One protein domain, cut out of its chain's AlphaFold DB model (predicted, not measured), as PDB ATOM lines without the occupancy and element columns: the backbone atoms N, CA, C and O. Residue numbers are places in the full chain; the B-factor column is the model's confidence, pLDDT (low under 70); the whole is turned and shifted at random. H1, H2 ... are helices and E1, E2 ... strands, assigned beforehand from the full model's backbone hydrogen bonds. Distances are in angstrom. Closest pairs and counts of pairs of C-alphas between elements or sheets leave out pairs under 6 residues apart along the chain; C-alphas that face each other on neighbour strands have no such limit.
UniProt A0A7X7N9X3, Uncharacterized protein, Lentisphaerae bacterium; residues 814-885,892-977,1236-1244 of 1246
ATOM      1  N   CYS A 814    -120.402-205.378 319.662       98.19
ATOM      2  CA  CYS A 814    -120.884-206.751 319.833       98.19
ATOM      3  C   CYS A 814    -120.206-207.453 321.004       98.19
ATOM      4  O   CYS A 814    -120.873-208.114 321.795       98.19
ATOM      5  N   LYS A 815    -118.892-207.265 321.155       96.94
ATOM      6  CA  LYS A 815    -118.131-207.792 322.287       96.94
ATOM      7  C   LYS A 815    -118.664-207.288 323.630       96.94
ATOM      8  O   LYS A 815    -118.643-208.045 324.598       96.94
ATOM      9  N   ASP A 816    -119.107-206.033 323.695       95.81
ATOM     10  CA  ASP A 816    -119.537-205.409 324.949       95.81
ATOM     11  C   ASP A 816    -120.950-205.858 325.357       95.81
ATOM     12  O   ASP A 816    -121.156-206.148 326.536       95.81
ATOM     13  N   TYR A 817    -121.893-205.998 324.407       97.38
ATOM     14  CA  TYR A 817    -123.231-206.529 324.717       97.38
ATOM     15  C   TYR A 817    -123.295-208.058 324.796       97.38
ATOM     16  O   TYR A 817    -124.218-208.586 325.411       97.38
ATOM     17  N   ALA A 818    -122.351-208.799 324.208       96.31
ATOM     18  CA  ALA A 818    -122.377-210.260 324.237       96.31
ATOM     19  C   ALA A 818    -122.322-210.789 325.683       96.31
ATOM     20  O   ALA A 818    -121.368-210.533 326.430       96.31
ATOM     21  N   GLY A 819    -123.338-211.557 326.085       95.00
ATOM     22  CA  GLY A 819    -123.485-212.004 327.470       95.00
ATOM     23  C   GLY A 819    -123.957-210.899 328.423       95.00
ATOM     24  O   GLY A 819    -123.637-210.946 329.608       95.00
ATOM     25  N   LYS A 820    -124.693-209.891 327.937       97.25
ATOM     26  CA  LYS A 820    -125.363-208.871 328.767       97.25
ATOM     27  C   LYS A 820    -126.868-209.004 328.705       97.25
ATOM     28  O   LYS A 820    -127.430-209.291 327.658       97.25
ATOM     29  N   LYS A 821    -127.547-208.734 329.814       97.06
ATOM     30  CA  LYS A 821    -129.005-208.811 329.853       97.06
ATOM     31  C   LYS A 821    -129.616-207.698 329.001       97.06
ATOM     32  O   LYS A 821    -129.210-206.546 329.137       97.06
ATOM     33  N   LEU A 822    -130.599-208.029 328.163       97.88
ATOM     34  CA  LEU A 822    -131.431-207.033 327.484       97.88
ATOM     35  C   LEU A 822    -132.376-206.381 328.508       97.88
ATOM     36  O   LEU A 822    -133.128-207.072 329.195       97.88
ATOM     37  N   ILE A 823    -132.327-205.056 328.613       97.12
ATOM     38  CA  ILE A 823    -133.092-204.250 329.576       97.12
ATOM     39  C   ILE A 823    -134.306-203.602 328.909       97.12
ATOM     40  O   ILE A 823    -135.405-203.597 329.472       97.12
ATOM     41  N   ASP A 824    -134.120-203.059 327.708       96.25
ATOM     42  CA  ASP A 824    -135.168-202.362 326.967       96.25
ATOM     43  C   ASP A 824    -135.033-202.615 325.465       96.25
ATOM     44  O   ASP A 824    -133.924-202.700 324.943       96.25
ATOM     45  N   PHE A 825    -136.167-202.719 324.777       96.62
ATOM     46  CA  PHE A 825    -136.259-202.854 323.325       96.62
ATOM     47  C   PHE A 825    -137.587-202.260 322.867       96.62
ATOM     48  O   PHE A 825    -138.648-202.722 323.294       96.62
ATOM     49  N   ARG A 826    -137.546-201.249 321.996       92.56
ATOM     50  CA  ARG A 826    -138.755-200.587 321.488       92.56
ATOM     51  C   ARG A 826    -138.533-199.883 320.162       92.56
ATOM     52  O   ARG A 826    -137.418-199.487 319.824       92.56
ATOM     53  N   TYR A 827    -139.637-199.658 319.464       93.38
ATOM     54  CA  TYR A 827    -139.678-198.792 318.298       93.38
ATOM     55  C   TYR A 827    -139.911-197.349 318.734       93.38
ATOM     56  O   TYR A 827    -140.907-197.046 319.384       93.38
ATOM     57  N   LEU A 828    -139.004-196.443 318.375       91.81
ATOM     58  CA  LEU A 828    -139.073-195.046 318.825       91.81
ATOM     59  C   LEU A 828    -140.227-194.261 318.195       91.81
ATOM     60  O   LEU A 828    -140.639-193.232 318.717       91.81
ATOM     61  N   GLN A 829    -140.740-194.744 317.070       88.25
ATOM     62  CA  GLN A 829    -141.826-194.109 316.328       88.25
ATOM     63  C   GLN A 829    -143.203-194.658 316.737       88.25
ATOM     64  O   GLN A 829    -144.222-194.206 316.210       88.25
ATOM     65  N   GLU A 830    -143.257-195.623 317.661       83.88
ATOM     66  CA  GLU A 830    -144.512-196.159 318.188       83.88
ATOM     67  C   GLU A 830    -145.340-195.041 318.845       83.88
ATOM     68  O   GLU A 830    -144.831-194.258 319.644       83.88
ATOM     69  N   GLY A 831    -146.624-194.942 318.482       74.31
ATOM     70  CA  GLY A 831    -147.526-193.892 318.974       74.31
ATOM     71  C   GLY A 831    -147.327-192.510 318.335       74.31
ATOM     72  O   GLY A 831    -148.023-191.567 318.707       74.31
ATOM     73  N   THR A 832    -146.418-192.377 317.363       78.25
ATOM     74  CA  THR A 832    -146.233-191.143 316.584       78.25
ATOM     75  C   THR A 832    -147.039-191.176 315.283       78.25
ATOM     76  O   THR A 832    -147.417-192.238 314.797       78.25
ATOM     77  N   SER A 833    -147.267-190.013 314.668       69.31
ATOM     78  CA  SER A 833    -147.932-189.904 313.361       69.31
ATOM     79  C   SER A 833    -146.999-190.163 312.164       69.31
ATOM     80  O   SER A 833    -147.326-189.773 311.042       69.31
ATOM     81  N   GLN A 834    -145.805-190.731 312.376       65.44
ATOM     82  CA  GLN A 834    -144.833-190.929 311.298       65.44
ATOM     83  C   GLN A 834    -145.251-192.065 310.339       65.44
ATOM     84  O   GLN A 834    -145.741-193.100 310.786       65.44
ATOM     85  N   PRO A 835    -144.996-191.928 309.022       50.81
ATOM     86  CA  PRO A 835    -145.473-192.864 307.992       50.81
ATOM     87  C   PRO A 835    -144.778-194.239 307.984       50.81
ATOM     88  O   PRO A 835    -145.171-195.111 307.214       50.81
ATOM     89  N   ALA A 836    -143.746-194.449 308.808       61.50
ATOM     90  CA  ALA A 836    -143.007-195.709 308.902       61.50
ATOM     91  C   ALA A 836    -142.649-196.028 310.369       61.50
ATOM     92  O   ALA A 836    -141.494-195.855 310.760       61.50
ATOM     93  N   PRO A 837    -143.617-196.477 311.192       67.69
ATOM     94  CA  PRO A 837    -143.462-196.601 312.647       67.69
ATOM     95  C   PRO A 837    -142.488-197.703 313.109       67.69
ATOM     96  O   PRO A 837    -142.293-197.883 314.311       67.69
ATOM     97  N   HIS A 838    -141.870-198.432 312.175       79.31
ATOM     98  CA  HIS A 838    -141.010-199.586 312.449       79.31
ATOM     99  C   HIS A 838    -139.566-199.412 311.967       79.31
ATOM    100  O   HIS A 838    -138.857-200.401 311.812       79.31
ATOM    101  N   ASN A 839    -139.114-198.183 311.712       88.19
ATOM    102  CA  ASN A 839    -137.782-197.955 311.150       88.19
ATOM    103  C   ASN A 839    -136.721-197.634 312.206       88.19
ATOM    104  O   ASN A 839    -135.559-197.930 311.968       88.19
ATOM    105  N   ALA A 840    -137.078-197.069 313.361       92.81
ATOM    106  CA  ALA A 840    -136.140-196.770 314.443       92.81
ATOM    107  C   ALA A 840    -136.310-197.716 315.627       92.81
ATOM    108  O   ALA A 840    -137.339-197.684 316.302       92.81
ATOM    109  N   ILE A 841    -135.263-198.478 315.933       96.56
ATOM    110  CA  ILE A 841    -135.188-199.334 317.119       96.56
ATOM    111  C   ILE A 841    -134.232-198.709 318.134       96.56
ATOM    112  O   ILE A 841    -133.112-198.333 317.786       96.56
ATOM    113  N   TYR A 842    -134.673-198.638 319.389       97.44
ATOM    114  CA  TYR A 842    -133.822-198.418 320.554       97.44
ATOM    115  C   TYR A 842    -133.699-199.717 321.342       97.44
ATOM    116  O   TYR A 842    -134.716-200.358 321.623       97.44
ATOM    117  N   ALA A 843    -132.475-200.069 321.734       98.12
ATOM    118  CA  ALA A 843    -132.244-201.129 322.705       98.12
ATOM    119  C   ALA A 843    -131.245-200.700 323.785       98.12
ATOM    120  O   ALA A 843    -130.348-199.884 323.551       98.12
ATOM    121  N   GLU A 844    -131.410-201.278 324.968       98.06
ATOM    122  CA  GLU A 844    -130.551-201.068 326.128       98.06
ATOM    123  C   GLU A 844    -130.154-202.416 326.717       98.06
ATOM    124  O   GLU A 844    -131.013-203.265 326.955       98.06
ATOM    125  N   TYR A 845    -128.864-202.593 326.991       98.31
ATOM    126  CA  TYR A 845    -128.328-203.764 327.675       98.31
ATOM    127  C   TYR A 845    -127.648-203.348 328.978       98.31
ATOM    128  O   TYR A 845    -127.230-202.199 329.151       98.31
ATOM    129  N   ASP A 846    -127.529-204.305 329.894       97.12
ATOM    130  CA  ASP A 846    -126.807-204.109 331.146       97.12
ATOM    131  C   ASP A 846    -125.359-203.637 330.908       97.12
ATOM    132  O   ASP A 846    -124.703-204.039 329.945       97.12
ATOM    133  N   GLY A 847    -124.850-202.786 331.802       95.81
ATOM    134  CA  GLY A 847    -123.541-202.136 331.657       95.81
ATOM    135  C   GLY A 847    -123.555-200.782 330.933       95.81
ATOM    136  O   GLY A 847    -122.518-200.372 330.415       95.81
ATOM    137  N   ASP A 848    -124.700-200.087 330.922       96.25
ATOM    138  CA  ASP A 848    -124.897-198.778 330.270       96.25
ATOM    139  C   ASP A 848    -124.654-198.820 328.749       96.25
ATOM    140  O   ASP A 848    -124.060-197.915 328.164       96.25
ATOM    141  N   ILE A 849    -125.105-199.900 328.103       98.25
ATOM    142  CA  ILE A 849    -124.970-200.100 326.659       98.25
ATOM    143  C   ILE A 849    -126.272-199.685 325.982       98.25
ATOM    144  O   ILE A 849    -127.331-200.236 326.282       98.25
ATOM    145  N   LYS A 850    -126.203-198.731 325.052       97.81
ATOM    146  CA  LYS A 850    -127.379-198.156 324.380       97.81
ATOM    147  C   LYS A 850    -127.164-198.104 322.885       97.81
ATOM    148  O   LYS A 850    -126.067-197.785 322.423       97.81
ATOM    149  N   LEU A 851    -128.226-198.348 322.132       98.00
ATOM    150  CA  LEU A 851    -128.201-198.256 320.680       98.00
ATOM    151  C   LEU A 851    -129.479-197.634 320.127       98.00
ATOM    152  O   LEU A 851    -130.565-197.850 320.656       98.00
ATOM    153  N   VAL A 852    -129.321-196.867 319.052       98.12
ATOM    154  CA  VAL A 852    -130.398-196.416 318.170       98.12
ATOM    155  C   VAL A 852    -130.038-196.792 316.739       98.12
ATOM    156  O   VAL A 852    -128.928-196.527 316.272       98.12
ATOM    157  N   VAL A 853    -130.965-197.445 316.050       98.31
ATOM    158  CA  VAL A 853    -130.737-198.024 314.725       98.31
ATOM    159  C   VAL A 853    -131.881-197.642 313.803       98.31
ATOM    160  O   VAL A 853    -133.038-197.886 314.133       98.31
ATOM    161  N   ASN A 854    -131.548-197.100 312.633       96.75
ATOM    162  CA  ASN A 854    -132.454-196.993 311.500       96.75
ATOM    163  C   ASN A 854    -132.374-198.285 310.672       96.75
ATOM    164  O   ASN A 854    -131.355-198.552 310.046       96.75
ATOM    165  N   ILE A 855    -133.436-199.084 310.653       94.19
ATOM    166  CA  ILE A 855    -133.564-200.296 309.831       94.19
ATOM    167  C   ILE A 855    -134.321-200.054 308.512       94.19
ATOM    168  O   ILE A 855    -134.563-201.001 307.761       94.19
ATOM    169  N   GLY A 856    -134.691-198.802 308.223       91.00
ATOM    170  CA  GLY A 856    -135.381-198.396 307.002       91.00
ATOM    171  C   GLY A 856    -134.450-198.076 305.826       91.00
ATOM    172  O   GLY A 856    -133.266-197.789 305.990       91.00
ATOM    173  N   GLU A 857    -135.033-198.070 304.623       88.88
ATOM    174  CA  GLU A 857    -134.370-197.781 303.336       88.88
ATOM    175  C   GLU A 857    -134.169-196.283 303.052       88.88
ATOM    176  O   GLU A 857    -133.717-195.903 301.976       88.88
ATOM    177  N   ARG A 858    -134.544-195.410 303.993       90.19
ATOM    178  CA  ARG A 858    -134.433-193.955 303.847       90.19
ATOM    179  C   ARG A 858    -133.776-193.344 305.079       90.19
ATOM    180  O   ARG A 858    -133.949-193.897 306.170       90.19
ATOM    181  N   PRO A 859    -133.089-192.200 304.930       92.88
ATOM    182  CA  PRO A 859    -132.629-191.422 306.067       92.88
ATOM    183  C   PRO A 859    -133.772-191.081 307.032       92.88
ATOM    184  O   PRO A 859    -134.907-190.858 306.603       92.88
ATOM    185  N   LEU A 860    -133.467-191.046 308.327       91.62
ATOM    186  CA  LEU A 860    -134.442-190.852 309.395       91.62
ATOM    187  C   LEU A 860    -134.012-189.743 310.357       91.62
ATOM    188  O   LEU A 860    -132.948-189.812 310.967       91.62
ATOM    189  N   GLU A 861    -134.892-188.761 310.536       92.62
ATOM    190  CA  GLU A 861    -134.748-187.710 311.544       92.62
ATOM    191  C   GLU A 861    -135.119-188.236 312.937       92.62
ATOM    192  O   GLU A 861    -136.189-188.820 313.125       92.62
ATOM    193  N   LEU A 862    -134.251-187.999 313.924       92.06
ATOM    194  CA  LEU A 862    -134.445-188.460 315.307       92.06
ATOM    195  C   LEU A 862    -135.019-187.399 316.253       92.06
ATOM    196  O   LEU A 862    -135.284-187.698 317.419       92.06
ATOM    197  N   LYS A 863    -135.223-186.171 315.770       90.75
ATOM    198  CA  LYS A 863    -135.695-185.040 316.575       90.75
ATOM    199  C   LYS A 863    -137.008-185.362 317.300       90.75
ATOM    200  O   LYS A 863    -138.015-185.644 316.653       90.75
ATOM    201  N   GLY A 864    -136.997-185.284 318.632       88.00
ATOM    202  CA  GLY A 864    -138.160-185.551 319.487       88.00
ATOM    203  C   GLY A 864    -138.498-187.036 319.670       88.00
ATOM    204  O   GLY A 864    -139.452-187.361 320.370       88.00
ATOM    205  N   LEU A 865    -137.726-187.954 319.076       90.88
ATOM    206  CA  LEU A 865    -137.898-189.401 319.266       90.88
ATOM    207  C   LEU A 865    -137.061-189.944 320.434       90.88
ATOM    208  O   LEU A 865    -137.316-191.043 320.924       90.88
ATOM    209  N   LEU A 866    -136.058-189.189 320.894       93.31
ATOM    210  CA  LEU A 866    -135.088-189.653 321.890       93.31
ATOM    211  C   LEU A 866    -135.432-189.269 323.336       93.31
ATOM    212  O   LEU A 866    -134.730-189.699 324.251       93.31
ATOM    213  N   ASP A 867    -136.502-188.508 323.578       90.38
ATOM    214  CA  ASP A 867    -136.864-187.995 324.913       90.38
ATOM    215  C   ASP A 867    -137.114-189.089 325.950       90.38
ATOM    216  O   ASP A 867    -136.843-188.914 327.136       90.38
ATOM    217  N   SER A 868    -137.596-190.241 325.493       87.81
ATOM    218  CA  SER A 868    -137.888-191.391 326.344       87.81
ATOM    219  C   SER A 868    -136.700-192.355 326.494       87.81
ATOM    220  O   SER A 868    -136.847-193.399 327.134       87.81
ATOM    221  N   THR A 869    -135.540-192.045 325.902       94.62
ATOM    222  CA  THR A 869    -134.314-192.867 325.940       94.62
ATOM    223  C   THR A 869    -133.350-192.404 327.035       94.62
ATOM    224  O   THR A 869    -133.483-191.310 327.579       94.62
ATOM    225  N   LYS A 870    -132.338-193.222 327.354       94.81
ATOM    226  CA  LYS A 870    -131.330-192.903 328.384       94.81
ATOM    227  C   LYS A 870    -130.021-192.327 327.828       94.81
ATOM    228  O   LYS A 870    -128.991-192.378 328.505       94.81
ATOM    229  N   PHE A 871    -130.022-191.814 326.598       95.88
ATOM    230  CA  PHE A 871    -128.860-191.108 326.051       95.88
ATOM    231  C   PHE A 871    -128.597-189.802 326.816       95.88
ATOM    232  O   PHE A 871    -129.527-189.124 327.271       95.88
ATOM    233  N   SER A 872    -127.323-189.427 326.950       94.12
ATOM    234  CA  SER A 872    -126.950-188.144 327.560       94.12
ATOM    235  C   SER A 872    -127.493-186.957 326.752       94.12
ATOM    236  O   SER A 872    -127.864-187.093 325.585       94.12
ATOM    237  N   SER A 873    -127.551-185.763 327.350       93.12
ATOM    238  CA  SER A 873    -127.985-184.548 326.639       93.12
ATOM    239  C   SER A 873    -127.104-184.231 325.424       93.12
ATOM    240  O   SER A 873    -127.630-183.820 324.395       93.12
ATOM    241  N   VAL A 874    -125.792-184.471 325.519       93.88
ATOM    242  CA  VAL A 874    -124.840-184.294 324.409       93.88
ATOM    243  C   VAL A 874    -125.121-185.285 323.280       93.88
ATOM    244  O   VAL A 874    -125.203-184.890 322.119       93.88
ATOM    245  N   GLU A 875    -125.301-186.568 323.606       95.12
ATOM    246  CA  GLU A 875    -125.579-187.608 322.608       95.12
ATOM    247  C   GLU A 875    -126.916-187.372 321.910       95.12
ATOM    248  O   GLU A 875    -126.977-187.463 320.686       95.12
ATOM    249  N   ARG A 876    -127.961-187.001 322.663       95.88
ATOM    250  CA  ARG A 876    -129.258-186.630 322.087       95.88
ATOM    251  C   ARG A 876    -129.125-185.434 321.153       95.88
ATOM    252  O   ARG A 876    -129.518-185.543 320.001       95.88
ATOM    253  N   ALA A 877    -128.491-184.347 321.594       95.12
ATOM    254  CA  ALA A 877    -128.306-183.163 320.758       95.12
ATOM    255  C   ALA A 877    -127.538-183.467 319.456       95.12
ATOM    256  O   ALA A 877    -127.882-182.933 318.407       95.12
ATOM    257  N   TRP A 878    -126.524-184.339 319.502       95.94
ATOM    258  CA  TRP A 878    -125.775-184.756 318.311       95.94
ATOM    259  C   TRP A 878    -126.581-185.675 317.383       95.94
ATOM    260  O   TRP A 878    -126.529-185.507 316.166       95.94
ATOM    261  N   LEU A 879    -127.338-186.627 317.935       96.12
ATOM    262  CA  LEU A 879    -128.220-187.501 317.156       96.12
ATOM    263  C   LEU A 879    -129.374-186.731 316.505       96.12
ATOM    264  O   LEU A 879    -129.802-187.088 315.417       96.12
ATOM    265  N   GLU A 880    -129.876-185.682 317.153       95.50
ATOM    266  CA  GLU A 880    -130.952-184.838 316.626       95.50
ATOM    267  C   GLU A 880    -130.455-183.739 315.677       95.50
ATOM    268  O   GLU A 880    -131.265-183.098 315.008       95.50
ATOM    269  N   SER A 881    -129.140-183.501 315.593       93.56
ATOM    270  CA  SER A 881    -128.580-182.479 314.701       93.56
ATOM    271  C   SER A 881    -128.440-182.947 313.250       93.56
ATOM    272  O   SER A 881    -127.984-182.169 312.412       93.56
ATOM    273  N   LYS A 882    -128.704-184.226 312.962       92.12
ATOM    274  CA  LYS A 882    -128.548-184.831 311.637       92.12
ATOM    275  C   LYS A 882    -129.435-186.073 311.489       92.12
ATOM    276  O   LYS A 882    -129.651-186.770 312.479       92.12
ATOM    277  N   PRO A 883    -129.863-186.423 310.269       94.25
ATOM    278  CA  PRO A 883    -130.532-187.692 310.040       94.25
ATOM    279  C   PRO A 883    -129.569-188.869 310.240       94.25
ATOM    280  O   PRO A 883    -128.384-188.800 309.891       94.25
ATOM    281  N   LEU A 884    -130.092-189.994 310.730       95.06
ATOM    282  CA  LEU A 884    -129.426-191.279 310.552       95.06
ATOM    283  C   LEU A 884    -129.601-191.726 309.094       95.06
ATOM    284  O   LEU A 884    -130.729-191.703 308.604       95.06
ATOM    285  N   PRO A 885    -128.539-192.164 308.399       95.75
ATOM    286  CA  PRO A 885    -128.641-192.676 307.034       95.75
ATOM    287  C   PRO A 885    -129.506-193.938 306.980       95.75
ATOM    288  O   PRO A 885    -129.822-194.540 308.013       95.75
ATOM    289  N   MET A 892    -123.343-197.138 321.837       96.81
ATOM    290  CA  MET A 892    -122.402-196.670 322.842       96.81
ATOM    291  C   MET A 892    -122.406-197.566 324.073       96.81
ATOM    292  O   MET A 892    -123.377-198.258 324.369       96.81
ATOM    293  N   SER A 893    -121.290-197.505 324.788       96.00
ATOM    294  CA  SER A 893    -121.147-197.935 326.176       96.00
ATOM    295  C   SER A 893    -120.120-197.027 326.861       96.00
ATOM    296  O   SER A 893    -119.525-196.176 326.190       96.00
ATOM    297  N   PRO A 894    -119.792-197.192 328.151       93.75
ATOM    298  CA  PRO A 894    -118.698-196.438 328.769       93.75
ATOM    299  C   PRO A 894    -117.339-196.587 328.057       93.75
ATOM    300  O   PRO A 894    -116.463-195.738 328.216       93.75
ATOM    301  N   ARG A 895    -117.148-197.652 327.263       94.81
ATOM    302  CA  ARG A 895    -115.872-197.990 326.612       94.81
ATOM    303  C   ARG A 895    -115.936-198.034 325.092       94.81
ATOM    304  O   ARG A 895    -114.890-198.207 324.477       94.81
ATOM    305  N   ILE A 896    -117.114-197.899 324.485       96.12
ATOM    306  CA  ILE A 896    -117.327-198.101 323.047       96.12
ATOM    307  C   ILE A 896    -118.071-196.918 322.424       96.12
ATOM    308  O   ILE A 896    -118.965-196.336 323.041       96.12
ATOM    309  N   ARG A 897    -117.737-196.589 321.173       96.62
ATOM    310  CA  ARG A 897    -118.544-195.748 320.279       96.62
ATOM    311  C   ARG A 897    -118.525-196.346 318.878       96.62
ATOM    312  O   ARG A 897    -117.488-196.316 318.225       96.62
ATOM    313  N   THR A 898    -119.658-196.846 318.399       98.00
ATOM    314  CA  THR A 898    -119.767-197.448 317.063       98.00
ATOM    315  C   THR A 898    -120.932-196.815 316.320       98.00
ATOM    316  O   THR A 898    -122.038-196.747 316.847       98.00
ATOM    317  N   ALA A 899    -120.698-196.321 315.108       97.94
ATOM    318  CA  ALA A 899    -121.694-195.568 314.366       97.94
ATOM    319  C   ALA A 899    -121.595-195.793 312.858       97.94
ATOM    320  O   ALA A 899    -120.506-195.978 312.316       97.94
ATOM    321  N   ARG A 900    -122.738-195.691 312.185       97.44
ATOM    322  CA  ARG A 900    -122.870-195.514 310.740       97.44
ATOM    323  C   ARG A 900    -123.743-194.286 310.492       97.44
ATOM    324  O   ARG A 900    -124.942-194.324 310.758       97.44
ATOM    325  N   VAL A 901    -123.123-193.206 310.028       96.38
ATOM    326  CA  VAL A 901    -123.693-191.849 309.984       96.38
ATOM    327  C   VAL A 901    -123.231-191.091 308.741       96.38
ATOM    328  O   VAL A 901    -122.312-191.528 308.053       96.38
ATOM    329  N   PHE A 902    -123.842-189.941 308.465       94.56
ATOM    330  CA  PHE A 902    -123.324-189.004 307.471       94.56
ATOM    331  C   PHE A 902    -122.092-188.245 307.988       94.56
ATOM    332  O   PHE A 902    -122.062-187.797 309.145       94.56
ATOM    333  N   ASP A 903    -121.088-188.098 307.123       92.25
ATOM    334  CA  ASP A 903    -119.981-187.154 307.297       92.25
ATOM    335  C   ASP A 903    -120.423-185.703 306.993       92.25
ATOM    336  O   ASP A 903    -121.594-185.426 306.719       92.25
ATOM    337  N   ASP A 904    -119.496-184.749 307.077       89.62
ATOM    338  CA  ASP A 904    -119.740-183.335 306.753       89.62
ATOM    339  C   ASP A 904    -120.147-183.080 305.291       89.62
ATOM    340  O   ASP A 904    -120.779-182.064 304.995       89.62
ATOM    341  N   LYS A 905    -119.827-184.008 304.389       85.81
ATOM    342  CA  LYS A 905    -120.125-183.969 302.953       85.81
ATOM    343  C   LYS A 905    -121.331-184.829 302.569       85.81
ATOM    344  O   LYS A 905    -121.572-185.018 301.381       85.81
ATOM    345  N   GLN A 906    -122.096-185.319 303.547       88.00
ATOM    346  CA  GLN A 906    -123.253-186.199 303.345       88.00
ATOM    347  C   GLN A 906    -122.914-187.561 302.711       88.00
ATOM    348  O   GLN A 906    -123.805-188.247 302.212       88.00
ATOM    349  N   ASN A 907    -121.657-188.010 302.774       87.75
ATOM    350  CA  ASN A 907    -121.328-189.400 302.471       87.75
ATOM    351  C   ASN A 907    -121.559-190.263 303.703       87.75
ATOM    352  O   ASN A 907    -121.319-189.846 304.839       87.75
ATOM    353  N   ILE A 908    -121.963-191.510 303.485       91.62
ATOM    354  CA  ILE A 908    -122.179-192.416 304.602       91.62
ATOM    355  C   ILE A 908    -120.863-193.041 305.037       91.62
ATOM    356  O   ILE A 908    -120.242-193.807 304.305       91.62
ATOM    357  N   THR A 909    -120.503-192.778 306.283       93.62
ATOM    358  CA  THR A 909    -119.273-193.229 306.915       93.62
ATOM    359  C   THR A 909    -119.586-194.107 308.119       93.62
ATOM    360  O   THR A 909    -120.584-193.913 308.813       93.62
ATOM    361  N   SER A 910    -118.732-195.097 308.372       96.19
ATOM    362  CA  SER A 910    -118.879-196.002 309.509       96.19
ATOM    363  C   SER A 910    -117.613-196.007 310.362       96.19
ATOM    364  O   SER A 910    -116.513-196.089 309.828       96.19
ATOM    365  N   ILE A 911    -117.755-195.915 311.680       97.12
ATOM    366  CA  ILE A 911    -116.656-195.806 312.643       97.12
ATOM    367  C   ILE A 911    -116.925-196.706 313.852       97.12
ATOM    368  O   ILE A 911    -118.058-196.810 314.310       97.12
ATOM    369  N   ALA A 912    -115.890-197.359 314.368       97.75
ATOM    370  CA  ALA A 912    -115.946-198.241 315.528       97.75
ATOM    371  C   ALA A 912    -114.757-197.951 316.450       97.75
ATOM    372  O   ALA A 912    -113.624-198.313 316.143       97.75
ATOM    373  N   LEU A 913    -115.004-197.286 317.573       96.62
ATOM    374  CA  LEU A 913    -114.018-196.913 318.584       96.62
ATOM    375  C   LEU A 913    -114.226-197.738 319.855       96.62
ATOM    376  O   LEU A 913    -115.359-197.987 320.270       96.62
ATOM    377  N   ARG A 914    -113.130-198.116 320.504       95.62
ATOM    378  CA  ARG A 914    -113.113-198.853 321.766       95.62
ATOM    379  C   ARG A 914    -111.960-198.418 322.662       95.62
ATOM    380  O   ARG A 914    -110.893-198.054 322.170       95.62
ATOM    381  N   LEU A 915    -112.163-198.511 323.968       93.31
ATOM    382  CA  LEU A 915    -111.130-198.328 324.980       93.31
ATOM    383  C   LEU A 915    -110.408-199.659 325.232       93.31
ATOM    384  O   LEU A 915    -111.013-200.623 325.697       93.31
ATOM    385  N   GLU A 916    -109.107-199.699 324.963       89.81
ATOM    386  CA  GLU A 916    -108.239-200.858 325.183       89.81
ATOM    387  C   GLU A 916    -106.957-200.376 325.879       89.81
ATOM    388  O   GLU A 916    -106.337-199.416 325.437       89.81
ATOM    389  N   ASN A 917    -106.577-200.986 327.009       88.06
ATOM    390  CA  ASN A 917    -105.410-200.574 327.812       88.06
ATOM    391  C   ASN A 917    -105.378-199.069 328.175       88.06
ATOM    392  O   ASN A 917    -104.327-198.437 328.126       88.06
ATOM    393  N   ASN A 918    -106.529-198.493 328.551       86.38
ATOM    394  CA  ASN A 918    -106.722-197.059 328.834       86.38
ATOM    395  C   ASN A 918    -106.491-196.112 327.638       86.38
ATOM    396  O   ASN A 918    -106.436-194.892 327.820       86.38
ATOM    397  N   GLU A 919    -106.422-196.638 326.416       89.25
ATOM    398  CA  GLU A 919    -106.287-195.854 325.193       89.25
ATOM    399  C   GLU A 919    -107.457-196.118 324.241       89.25
ATOM    400  O   GLU A 919    -107.916-197.246 324.069       89.25
ATOM    401  N   TRP A 920    -107.973-195.054 323.625       91.25
ATOM    402  CA  TRP A 920    -109.017-195.186 322.615       91.25
ATOM    403  C   TRP A 920    -108.393-195.539 321.275       91.25
ATOM    404  O   TRP A 920    -107.555-194.808 320.745       91.25
ATOM    405  N   ILE A 921    -108.841-196.656 320.726       93.38
ATOM    406  CA  ILE A 921    -108.436-197.165 319.424       93.38
ATOM    407  C   ILE A 921    -109.687-197.441 318.607       93.38
ATOM    408  O   ILE A 921    -110.781-197.556 319.152       93.38
ATOM    409  N   GLY A 922    -109.566-197.583 317.298       93.19
ATOM    410  CA  GLY A 922    -110.736-197.925 316.509       93.19
ATOM    411  C   GLY A 922    -110.454-198.096 315.044       93.19
ATOM    412  O   GLY A 922    -109.312-198.039 314.609       93.19
ATOM    413  N   ASP A 923    -111.493-198.329 314.274       95.38
ATOM    414  CA  ASP A 923    -111.387-198.562 312.849       95.38
ATOM    415  C   ASP A 923    -112.558-197.861 312.142       95.38
ATOM    416  O   ASP A 923    -113.608-197.618 312.739       95.38
ATOM    417  N   CYS A 924    -112.364-197.464 310.890       94.38
ATOM    418  CA  CYS A 924    -113.305-196.644 310.141       94.38
ATOM    419  C   CYS A 924    -113.392-197.128 308.694       94.38
ATOM    420  O   CYS A 924    -112.365-197.328 308.051       94.38
ATOM    421  N   LEU A 925    -114.608-197.280 308.178       93.31
ATOM    422  CA  LEU A 925    -114.894-197.482 306.761       93.31
ATOM    423  C   LEU A 925    -115.518-196.193 306.222       93.31
ATOM    424  O   LEU A 925    -116.675-195.889 306.522       93.31
ATOM    425  N   ALA A 926    -114.727-195.415 305.491       90.12
ATOM    426  CA  ALA A 926    -115.083-194.060 305.074       90.12
ATOM    427  C   ALA A 926    -114.408-193.687 303.760       90.12
ATOM    428  O   ALA A 926    -113.338-194.219 303.446       90.12
ATOM    429  N   ASN A 927    -114.957-192.693 303.069       82.19
ATOM    430  CA  ASN A 927    -114.236-192.024 301.998       82.19
ATOM    431  C   ASN A 927    -112.918-191.430 302.530       82.19
ATOM    432  O   ASN A 927    -112.770-191.105 303.715       82.19
ATOM    433  N   ASN A 928    -111.941-191.283 301.637       75.12
ATOM    434  CA  ASN A 928    -110.829-190.367 301.884       75.12
ATOM    435  C   ASN A 928    -111.389-188.971 302.192       75.12
ATOM    436  O   ASN A 928    -112.484-188.666 301.761       75.12
ATOM    437  N   ASP A 929    -110.667-188.136 302.937       83.81
ATOM    438  CA  ASP A 929    -111.089-186.758 303.246       83.81
ATOM    439  C   ASP A 929    -112.409-186.552 304.024       83.81
ATOM    440  O   ASP A 929    -112.799-185.404 304.252       83.81
ATOM    441  N   ALA A 930    -113.053-187.632 304.480       88.81
ATOM    442  CA  ALA A 930    -114.268-187.565 305.283       88.81
ATOM    443  C   ALA A 930    -114.004-186.895 306.641       88.81
ATOM    444  O   ALA A 930    -113.069-187.279 307.359       88.81
ATOM    445  N   THR A 931    -114.860-185.943 307.031       92.94
ATOM    446  CA  THR A 931    -114.878-185.406 308.396       92.94
ATOM    447  C   THR A 931    -116.028-186.005 309.189       92.94
ATOM    448  O   THR A 931    -117.207-185.751 308.949       92.94
ATOM    449  N   ILE A 932    -115.670-186.780 310.204       92.81
ATOM    450  CA  ILE A 932    -116.596-187.519 311.051       92.81
ATOM    451  C   ILE A 932    -116.736-186.773 312.371       92.81
ATOM    452  O   ILE A 932    -115.741-186.384 312.985       92.81
ATOM    453  N   THR A 933    -117.973-186.607 312.835       94.81
ATOM    454  CA  THR A 933    -118.260-186.096 314.180       94.81
ATOM    455  C   THR A 933    -118.912-187.178 315.022       94.81
ATOM    456  O   THR A 933    -119.845-187.815 314.543       94.81
ATOM    457  N   ILE A 934    -118.441-187.394 316.253       95.12
ATOM    458  CA  ILE A 934    -118.983-188.421 317.157       95.12
ATOM    459  C   ILE A 934    -118.824-188.012 318.635       95.12
ATOM    460  O   ILE A 934    -117.795-187.425 318.978       95.12
ATOM    461  N   PRO A 935    -119.795-188.307 319.526       94.88
ATOM    462  CA  PRO A 935    -119.668-187.998 320.949       94.88
ATOM    463  C   PRO A 935    -118.509-188.759 321.602       94.88
ATOM    464  O   PRO A 935    -118.446-189.985 321.497       94.88
ATOM    465  N   MET A 936    -117.613-188.038 322.279       93.12
ATOM    466  CA  MET A 936    -116.409-188.559 322.940       93.12
ATOM    467  C   MET A 936    -116.047-187.717 324.177       93.12
ATOM    468  O   MET A 936    -116.253-186.507 324.162       93.12
ATOM    469  N   PRO A 937    -115.417-188.299 325.217       86.06
ATOM    470  CA  PRO A 937    -115.022-187.545 326.409       86.06
ATOM    471  C   PRO A 937    -114.007-186.425 326.111       86.06
ATOM    472  O   PRO A 937    -112.965-186.687 325.503       86.06
ATOM    473  N   ALA A 938    -114.227-185.212 326.638       86.31
ATOM    474  CA  ALA A 938    -113.320-184.060 326.491       86.31
ATOM    475  C   ALA A 938    -111.846-184.324 326.871       86.31
ATOM    476  O   ALA A 938    -110.946-183.660 326.359       86.31
ATOM    477  N   GLN A 939    -111.572-185.317 327.724       85.00
ATOM    478  CA  GLN A 939    -110.222-185.688 328.181       85.00
ATOM    479  C   GLN A 939    -109.276-186.163 327.061       85.00
ATOM    480  O   GLN A 939    -108.070-186.297 327.279       85.00
ATOM    481  N   LEU A 940    -109.805-186.473 325.875       85.00
ATOM    482  CA  LEU A 940    -109.000-186.864 324.718       85.00
ATOM    483  C   LEU A 940    -108.558-185.669 323.868       85.00
ATOM    484  O   LEU A 940    -107.696-185.850 323.012       85.00
ATOM    485  N   ASN A 941    -109.106-184.470 324.097       90.00
ATOM    486  CA  ASN A 941    -108.789-183.291 323.295       90.00
ATOM    487  C   ASN A 941    -107.276-183.016 323.271       90.00
ATOM    488  O   ASN A 941    -106.612-183.035 324.307       90.00
ATOM    489  N   GLY A 942    -106.726-182.766 322.084       86.12
ATOM    490  CA  GLY A 942    -105.299-182.512 321.881       86.12
ATOM    491  C   GLY A 942    -104.404-183.759 321.868       86.12
ATOM    492  O   GLY A 942    -103.221-183.633 321.561       86.12
ATOM    493  N   LYS A 943    -104.921-184.965 322.150       87.50
ATOM    494  CA  LYS A 943    -104.133-186.204 322.019       87.50
ATOM    495  C   LYS A 943    -103.953-186.590 320.549       87.50
ATOM    496  O   LYS A 943    -104.874-186.460 319.743       87.50
ATOM    497  N   THR A 944    -102.782-187.121 320.209       87.75
ATOM    498  CA  THR A 944    -102.475-187.619 318.861       87.75
ATOM    499  C   THR A 944    -103.022-189.030 318.648       87.75
ATOM    500  O   THR A 944    -102.906-189.889 319.521       87.75
ATOM    501  N   ILE A 945    -103.575-189.283 317.464       89.56
ATOM    502  CA  ILE A 945    -104.006-190.603 317.002       89.56
ATOM    503  C   ILE A 945    -103.447-190.866 315.603       89.56
ATOM    504  O   ILE A 945    -103.586-190.053 314.697       89.56
ATOM    505  N   ALA A 946    -102.787-192.002 315.421       90.50
ATOM    506  CA  ALA A 946    -102.300-192.454 314.131       90.50
ATOM    507  C   ALA A 946    -103.445-193.111 313.349       90.50
ATOM    508  O   ALA A 946    -103.981-194.141 313.762       90.50
ATOM    509  N   ALA A 947    -103.807-192.539 312.206       89.88
ATOM    510  CA  ALA A 947    -104.691-193.156 311.230       89.88
ATOM    511  C   ALA A 947    -103.854-193.886 310.179       89.88
ATOM    512  O   ALA A 947    -102.917-193.316 309.621       89.88
ATOM    513  N   SER A 948    -104.180-195.145 309.902       89.94
ATOM    514  CA  SER A 948    -103.449-195.947 308.928       89.94
ATOM    515  C   SER A 948    -104.335-196.868 308.114       89.94
ATOM    516  O   SER A 948    -105.250-197.481 308.645       89.94
ATOM    517  N   THR A 949    -104.055-197.013 306.833       85.94
ATOM    518  CA  THR A 949    -104.757-197.947 305.945       85.94
ATOM    519  C   THR A 949    -103.995-199.269 305.834       85.94
ATOM    520  O   THR A 949    -102.820-199.382 306.194       85.94
ATOM    521  N   ARG A 950    -104.637-200.303 305.275       76.69
ATOM    522  CA  ARG A 950    -103.964-201.586 304.993       76.69
ATOM    523  C   ARG A 950    -102.857-201.493 303.939       76.69
ATOM    524  O   ARG A 950    -101.934-202.297 303.993       76.69
ATOM    525  N   ASN A 951    -102.929-200.528 303.022       70.31
ATOM    526  CA  ASN A 951    -101.901-200.293 301.999       70.31
ATOM    527  C   ASN A 951    -100.722-199.433 302.503       70.31
ATOM    528  O   ASN A 951     -99.888-199.021 301.706       70.31
ATOM    529  N   GLY A 952    -100.622-199.187 303.817       73.69
ATOM    530  CA  GLY A 952     -99.415-198.641 304.440       73.69
ATOM    531  C   GLY A 952     -99.392-197.126 304.642       73.69
ATOM    532  O   GLY A 952     -98.407-196.623 305.180       73.69
ATOM    533  N   VAL A 953    -100.458-196.396 304.293       74.75
ATOM    534  CA  VAL A 953    -100.561-194.970 304.645       74.75
ATOM    535  C   VAL A 953    -100.634-194.842 306.156       74.75
ATOM    536  O   VAL A 953    -101.341-195.606 306.808       74.75
ATOM    537  N   LYS A 954     -99.898-193.878 306.710       83.94
ATOM    538  CA  LYS A 954     -99.928-193.519 308.127       83.94
ATOM    539  C   LYS A 954     -99.918-192.002 308.247       83.94
ATOM    540  O   LYS A 954     -99.030-191.357 307.702       83.94
ATOM    541  N   VAL A 955    -100.891-191.447 308.957       86.38
ATOM    542  CA  VAL A 955    -101.004-190.009 309.213       86.38
ATOM    543  C   VAL A 955    -101.314-189.790 310.685       86.38
ATOM    544  O   VAL A 955    -102.116-190.511 311.273       86.38
ATOM    545  N   ASN A 956    -100.685-188.779 311.274       87.75
ATOM    546  CA  ASN A 956    -100.985-188.352 312.630       87.75
ATOM    547  C   ASN A 956    -102.136-187.352 312.596       87.75
ATOM    548  O   ASN A 956    -102.022-186.278 312.009       87.75
ATOM    549  N   LEU A 957    -103.233-187.714 313.239       87.56
ATOM    550  CA  LEU A 957    -104.375-186.851 313.489       87.56
ATOM    551  C   LEU A 957    -104.333-186.388 314.948       87.56
ATOM    552  O   LEU A 957    -103.675-186.992 315.794       87.56
ATOM    553  N   THR A 958    -105.056-185.317 315.252       86.69
ATOM    554  CA  THR A 958    -105.257-184.851 316.629       86.69
ATOM    555  C   THR A 958    -106.735-184.932 316.952       86.69
ATOM    556  O   THR A 958    -107.565-184.496 316.156       86.69
ATOM    557  N   TRP A 959    -107.070-185.476 318.119       86.38
ATOM    558  CA  TRP A 959    -108.426-185.412 318.646       86.38
ATOM    559  C   TRP A 959    -108.814-183.948 318.871       86.38
ATOM    560  O   TRP A 959    -108.289-183.298 319.773       86.38
ATOM    561  N   ASN A 960    -109.730-183.431 318.055       91.50
ATOM    562  CA  ASN A 960    -110.329-182.113 318.240       91.50
ATOM    563  C   ASN A 960    -111.713-182.302 318.857       91.50
ATOM    564  O   ASN A 960    -112.639-182.712 318.158       91.50
ATOM    565  N   ILE A 961    -111.840-182.059 320.162       92.62
ATOM    566  CA  ILE A 961    -113.089-182.262 320.900       92.62
ATOM    567  C   ILE A 961    -113.602-180.927 321.418       92.62
ATOM    568  O   ILE A 961    -112.936-180.254 322.204       92.62
ATOM    569  N   LYS A 962    -114.814-180.562 320.997       92.31
ATOM    570  CA  LYS A 962    -115.537-179.380 321.476       92.31
ATOM    571  C   LYS A 962    -116.920-179.807 321.944       92.31
ATOM    572  O   LYS A 962    -117.610-180.507 321.212       92.31
ATOM    573  N   ASN A 963    -117.314-179.384 323.146       89.94
ATOM    574  CA  ASN A 963    -118.595-179.751 323.766       89.94
ATOM    575  C   ASN A 963    -118.843-181.275 323.754       89.94
ATOM    576  O   ASN A 963    -119.917-181.722 323.365       89.94
ATOM    577  N   ASP A 964    -117.814-182.059 324.101       93.00
ATOM    578  CA  ASP A 964    -117.834-183.534 324.091       93.00
ATOM    579  C   ASP A 964    -118.158-184.180 322.725       93.00
ATOM    580  O   ASP A 964    -118.535-185.348 322.645       93.00
ATOM    581  N   ILE A 965    -117.960-183.449 321.620       94.69
ATOM    582  CA  ILE A 965    -118.025-183.977 320.253       94.69
ATOM    583  C   ILE A 965    -116.627-183.962 319.642       94.69
ATOM    584  O   ILE A 965    -116.024-182.900 319.476       94.69
ATOM    585  N   ALA A 966    -116.117-185.140 319.286       93.69
ATOM    586  CA  ALA A 966    -114.882-185.276 318.528       93.69
ATOM    587  C   ALA A 966    -115.118-185.014 317.042       93.69
ATOM    588  O   ALA A 966    -116.090-185.507 316.475       93.69
ATOM    589  N   THR A 967    -114.195-184.298 316.406       93.56
ATOM    590  CA  THR A 967    -114.084-184.146 314.953       93.56
ATOM    591  C   THR A 967    -112.826-184.866 314.468       93.56
ATOM    592  O   THR A 967    -111.721-184.537 314.899       93.56
ATOM    593  N   ILE A 968    -112.992-185.841 313.572       90.56
ATOM    594  CA  ILE A 968    -111.904-186.591 312.934       90.56
ATOM    595  C   ILE A 968    -111.980-186.327 311.435       90.56
ATOM    596  O   ILE A 968    -112.927-186.767 310.792       90.56
ATOM    597  N   THR A 969    -110.982-185.652 310.873       90.56
ATOM    598  CA  THR A 969    -110.847-185.501 309.418       90.56
ATOM    599  C   THR A 969    -109.816-186.498 308.922       90.56
ATOM    600  O   THR A 969    -108.638-186.418 309.280       90.56
ATOM    601  N   LEU A 970    -110.261-187.465 308.125       88.69
ATOM    602  CA  LEU A 970    -109.370-188.418 307.478       88.69
ATOM    603  C   LEU A 970    -108.572-187.698 306.385       88.69
ATOM    604  O   LEU A 970    -109.068-186.754 305.775       88.69
ATOM    605  N   PRO A 971    -107.319-188.089 306.121       80.88
ATOM    606  CA  PRO A 971    -106.531-187.427 305.095       80.88
ATOM    607  C   PRO A 971    -107.120-187.711 303.708       80.88
ATOM    608  O   PRO A 971    -107.633-188.801 303.426       80.88
ATOM    609  N   LYS A 972    -107.008-186.733 302.807       74.06
ATOM    610  CA  LYS A 972    -107.271-186.960 301.388       74.06
ATOM    611  C   LYS A 972    -106.163-187.847 300.834       74.06
ATOM    612  O   LYS A 972    -105.031-187.404 300.673       74.06
ATOM    613  N   GLN A 973    -106.482-189.106 300.569       63.03
ATOM    614  CA  GLN A 973    -105.589-190.014 299.866       63.03
ATOM    615  C   GLN A 973    -105.956-190.014 298.382       63.03
ATOM    616  O   GLN A 973    -107.088-190.342 298.038       63.03
ATOM    617  N   GLY A 974    -105.019-189.709 297.490       52.91
ATOM    618  CA  GLY A 974    -105.077-190.355 296.181       52.91
ATOM    619  C   GLY A 974    -104.814-191.844 296.401       52.91
ATOM    620  O   GLY A 974    -104.000-192.208 297.256       52.91
ATOM    621  N   LYS A 975    -105.421-192.743 295.624       48.88
ATOM    622  CA  LYS A 975    -104.729-194.018 295.372       48.88
ATOM    623  C   LYS A 975    -103.287-193.692 294.914       48.88
ATOM    624  O   LYS A 975    -103.033-192.563 294.483       48.88
ATOM    625  N   PRO A 976    -102.342-194.644 294.907       50.66
ATOM    626  CA  PRO A 976    -101.374-194.646 293.819       50.66
ATOM    627  C   PRO A 976    -102.197-194.817 292.535       50.66
ATOM    628  O   PRO A 976    -102.359-195.916 292.021       50.66
ATOM    629  N   VAL A 977    -102.861-193.740 292.123       56.84
ATOM    630  CA  VAL A 977    -103.319-193.580 290.768       56.84
ATOM    631  C   VAL A 977    -102.015-193.399 290.027       56.84
ATOM    632  O   VAL A 977    -101.157-192.630 290.469       56.84
ATOM    633  N   ASN A1236    -114.374-195.995 299.478       72.50
ATOM    634  CA  ASN A1236    -114.305-196.218 300.909       72.50
ATOM    635  C   ASN A1236    -113.011-196.966 301.245       72.50
ATOM    636  O   ASN A1236    -112.742-198.058 300.743       72.50
ATOM    637  N   PHE A1237    -112.224-196.392 302.141       81.69
ATOM    638  CA  PHE A1237    -111.021-196.988 302.692       81.69
ATOM    639  C   PHE A1237    -111.304-197.530 304.088       81.69
ATOM    640  O   PHE A1237    -112.050-196.934 304.869       81.69
ATOM    641  N   PHE A1238    -110.652-198.644 304.417       89.81
ATOM    642  CA  PHE A1238    -110.591-199.136 305.784       89.81
ATOM    643  C   PHE A1238    -109.386-198.521 306.511       89.81
ATOM    644  O   PHE A1238    -108.229-198.865 306.240       89.81
ATOM    645  N   TRP A1239    -109.667-197.616 307.443       92.12
ATOM    646  CA  TRP A1239    -108.700-196.940 308.297       92.12
ATOM    647  C   TRP A1239    -108.649-197.591 309.674       92.12
ATOM    648  O   TRP A1239    -109.670-197.828 310.303       92.12
ATOM    649  N   LYS A1240    -107.444-197.812 310.182       93.44
ATOM    650  CA  LYS A1240    -107.148-198.157 311.569       93.44
ATOM    651  C   LYS A1240    -106.702-196.906 312.299       93.44
ATOM    652  O   LYS A1240    -105.733-196.272 311.894       93.44
ATOM    653  N   LEU A1241    -107.366-196.596 313.394       92.31
ATOM    654  CA  LEU A1241    -107.063-195.509 314.309       92.31
ATOM    655  C   LEU A1241    -106.373-196.108 315.539       92.31
ATOM    656  O   LEU A1241    -106.945-196.954 316.233       92.31
ATOM    657  N   ARG A1242    -105.112-195.755 315.777       91.56
ATOM    658  CA  ARG A1242    -104.295-196.298 316.870       91.56
ATOM    659  C   ARG A1242    -103.591-195.173 317.626       91.56
ATOM    660  O   ARG A1242    -103.311-194.140 317.027       91.56
ATOM    661  N   PRO A1243    -103.268-195.352 318.911       82.06
ATOM    662  CA  PRO A1243    -102.451-194.406 319.654       82.06
ATOM    663  C   PRO A1243    -101.099-194.289 318.950       82.06
ATOM    664  O   PRO A1243    -100.597-195.269 318.388       82.06
ATOM    665  N   PHE A1244    -100.531-193.086 318.915       69.06
ATOM    666  CA  PHE A1244     -99.185-192.930 318.378       69.06
ATOM    667  C   PHE A1244     -98.220-193.738 319.265       69.06
ATOM    668  O   PHE A1244     -98.309-193.596 320.488       69.06
TER     669      PHE A1244
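What this domain is: This is residues 814 to 885, 892 to 977 and 1236 to 1244 of the 1246 residues of an uncharacterized protein of Lentisphaerae bacterium (UniProt A0A7X7N9X3). A long, twisted sheet of six strands and a small sheet, E7 E11 E10, lie partly face to face as a sandwich with crossed strands; beyond edge strand E4, a second small sheet, E1 E2 E3, makes the other end of the longest axis. H2 reaches the sandwich at E7, and the short H1 grazes both the six-strand sheet and the sheet E1 E2 E3. The printed part has 167 residues, with H1 E1 E2 E3 H2 and then E4 to E12 along the chain; it is mostly strand. The large sheet runs E4 E5 E6 E12 E8 E9, and each of the three sheets is antiparallel. The whole is compact, with a radius of gyration of the C-alphas of 16.6 A and spans of 51 by 35 by 30 A.

Where its parts are: H1, residues 814 to 817, begins at C-alpha 814 (-120.884, -206.751, 319.833). E1 is 822 to 827, E2 840 to 845 and E3 849 to 854. H2, 873 to 880, is 10.4 A long. E4 is 896 to 902, E5 908 to 916 with 26.3 A, E6 919 to 927 with 24.8 A, and E7 931 to 935. E8 is 944 to 949, E9 954 to 958, E10 960 to 962 and E11 965 to 969. E12, 1236 to 1243, is 22.3 A long and ends at C-alpha 1243 (-102.451, -194.406, 319.654).

How they stand to each other: E4, E5 and E6 form a meander, each strand the antiparallel neighbour of the one before; N 899 and O 911 are 2.8 A apart, N 912 and O 923 2.8 A. E12 is the neighbour of E6, with N 924 and O 1239 at 2.8 A, and of E8, with N 948 and O 1240 at 2.8 A. E8 and E9 are a hairpin, with N 947 and O 955 at 2.8 A. In the sandwich, two sheets face to face, the facing parts are 9.2 A centre to centre. E7 pairs with E11 through N 932 and O 968, 2.8 A. H2 only grazes that sheet; its closest C-alpha pair with E7 is Glu 875 and Pro 935, 6.2 A. E1 E2 E3 is another meander, with N 843 and O 851 at 3.1 A. E3 and E4 are near each other. In H2 every O i to N i+4 pair is within hydrogen-bond range; H1 is too short for one.

The domain as a whole: The C-alphas of Gly 831 and Pro 976 are the two farthest apart, 52.6 A. Residues 886 to 891 are not printed, with 17.5 A between C-alphas 885 and 892; nor are 978 to 1235, with 15.2 A between C-alphas 977 and 1236. Of the links printed whole, E1 to E2 and E3 to H2 are long. Mean pLDDT of the printed part is 89.3; residues 833 to 837, 973 to 977 and 1244 are under 70.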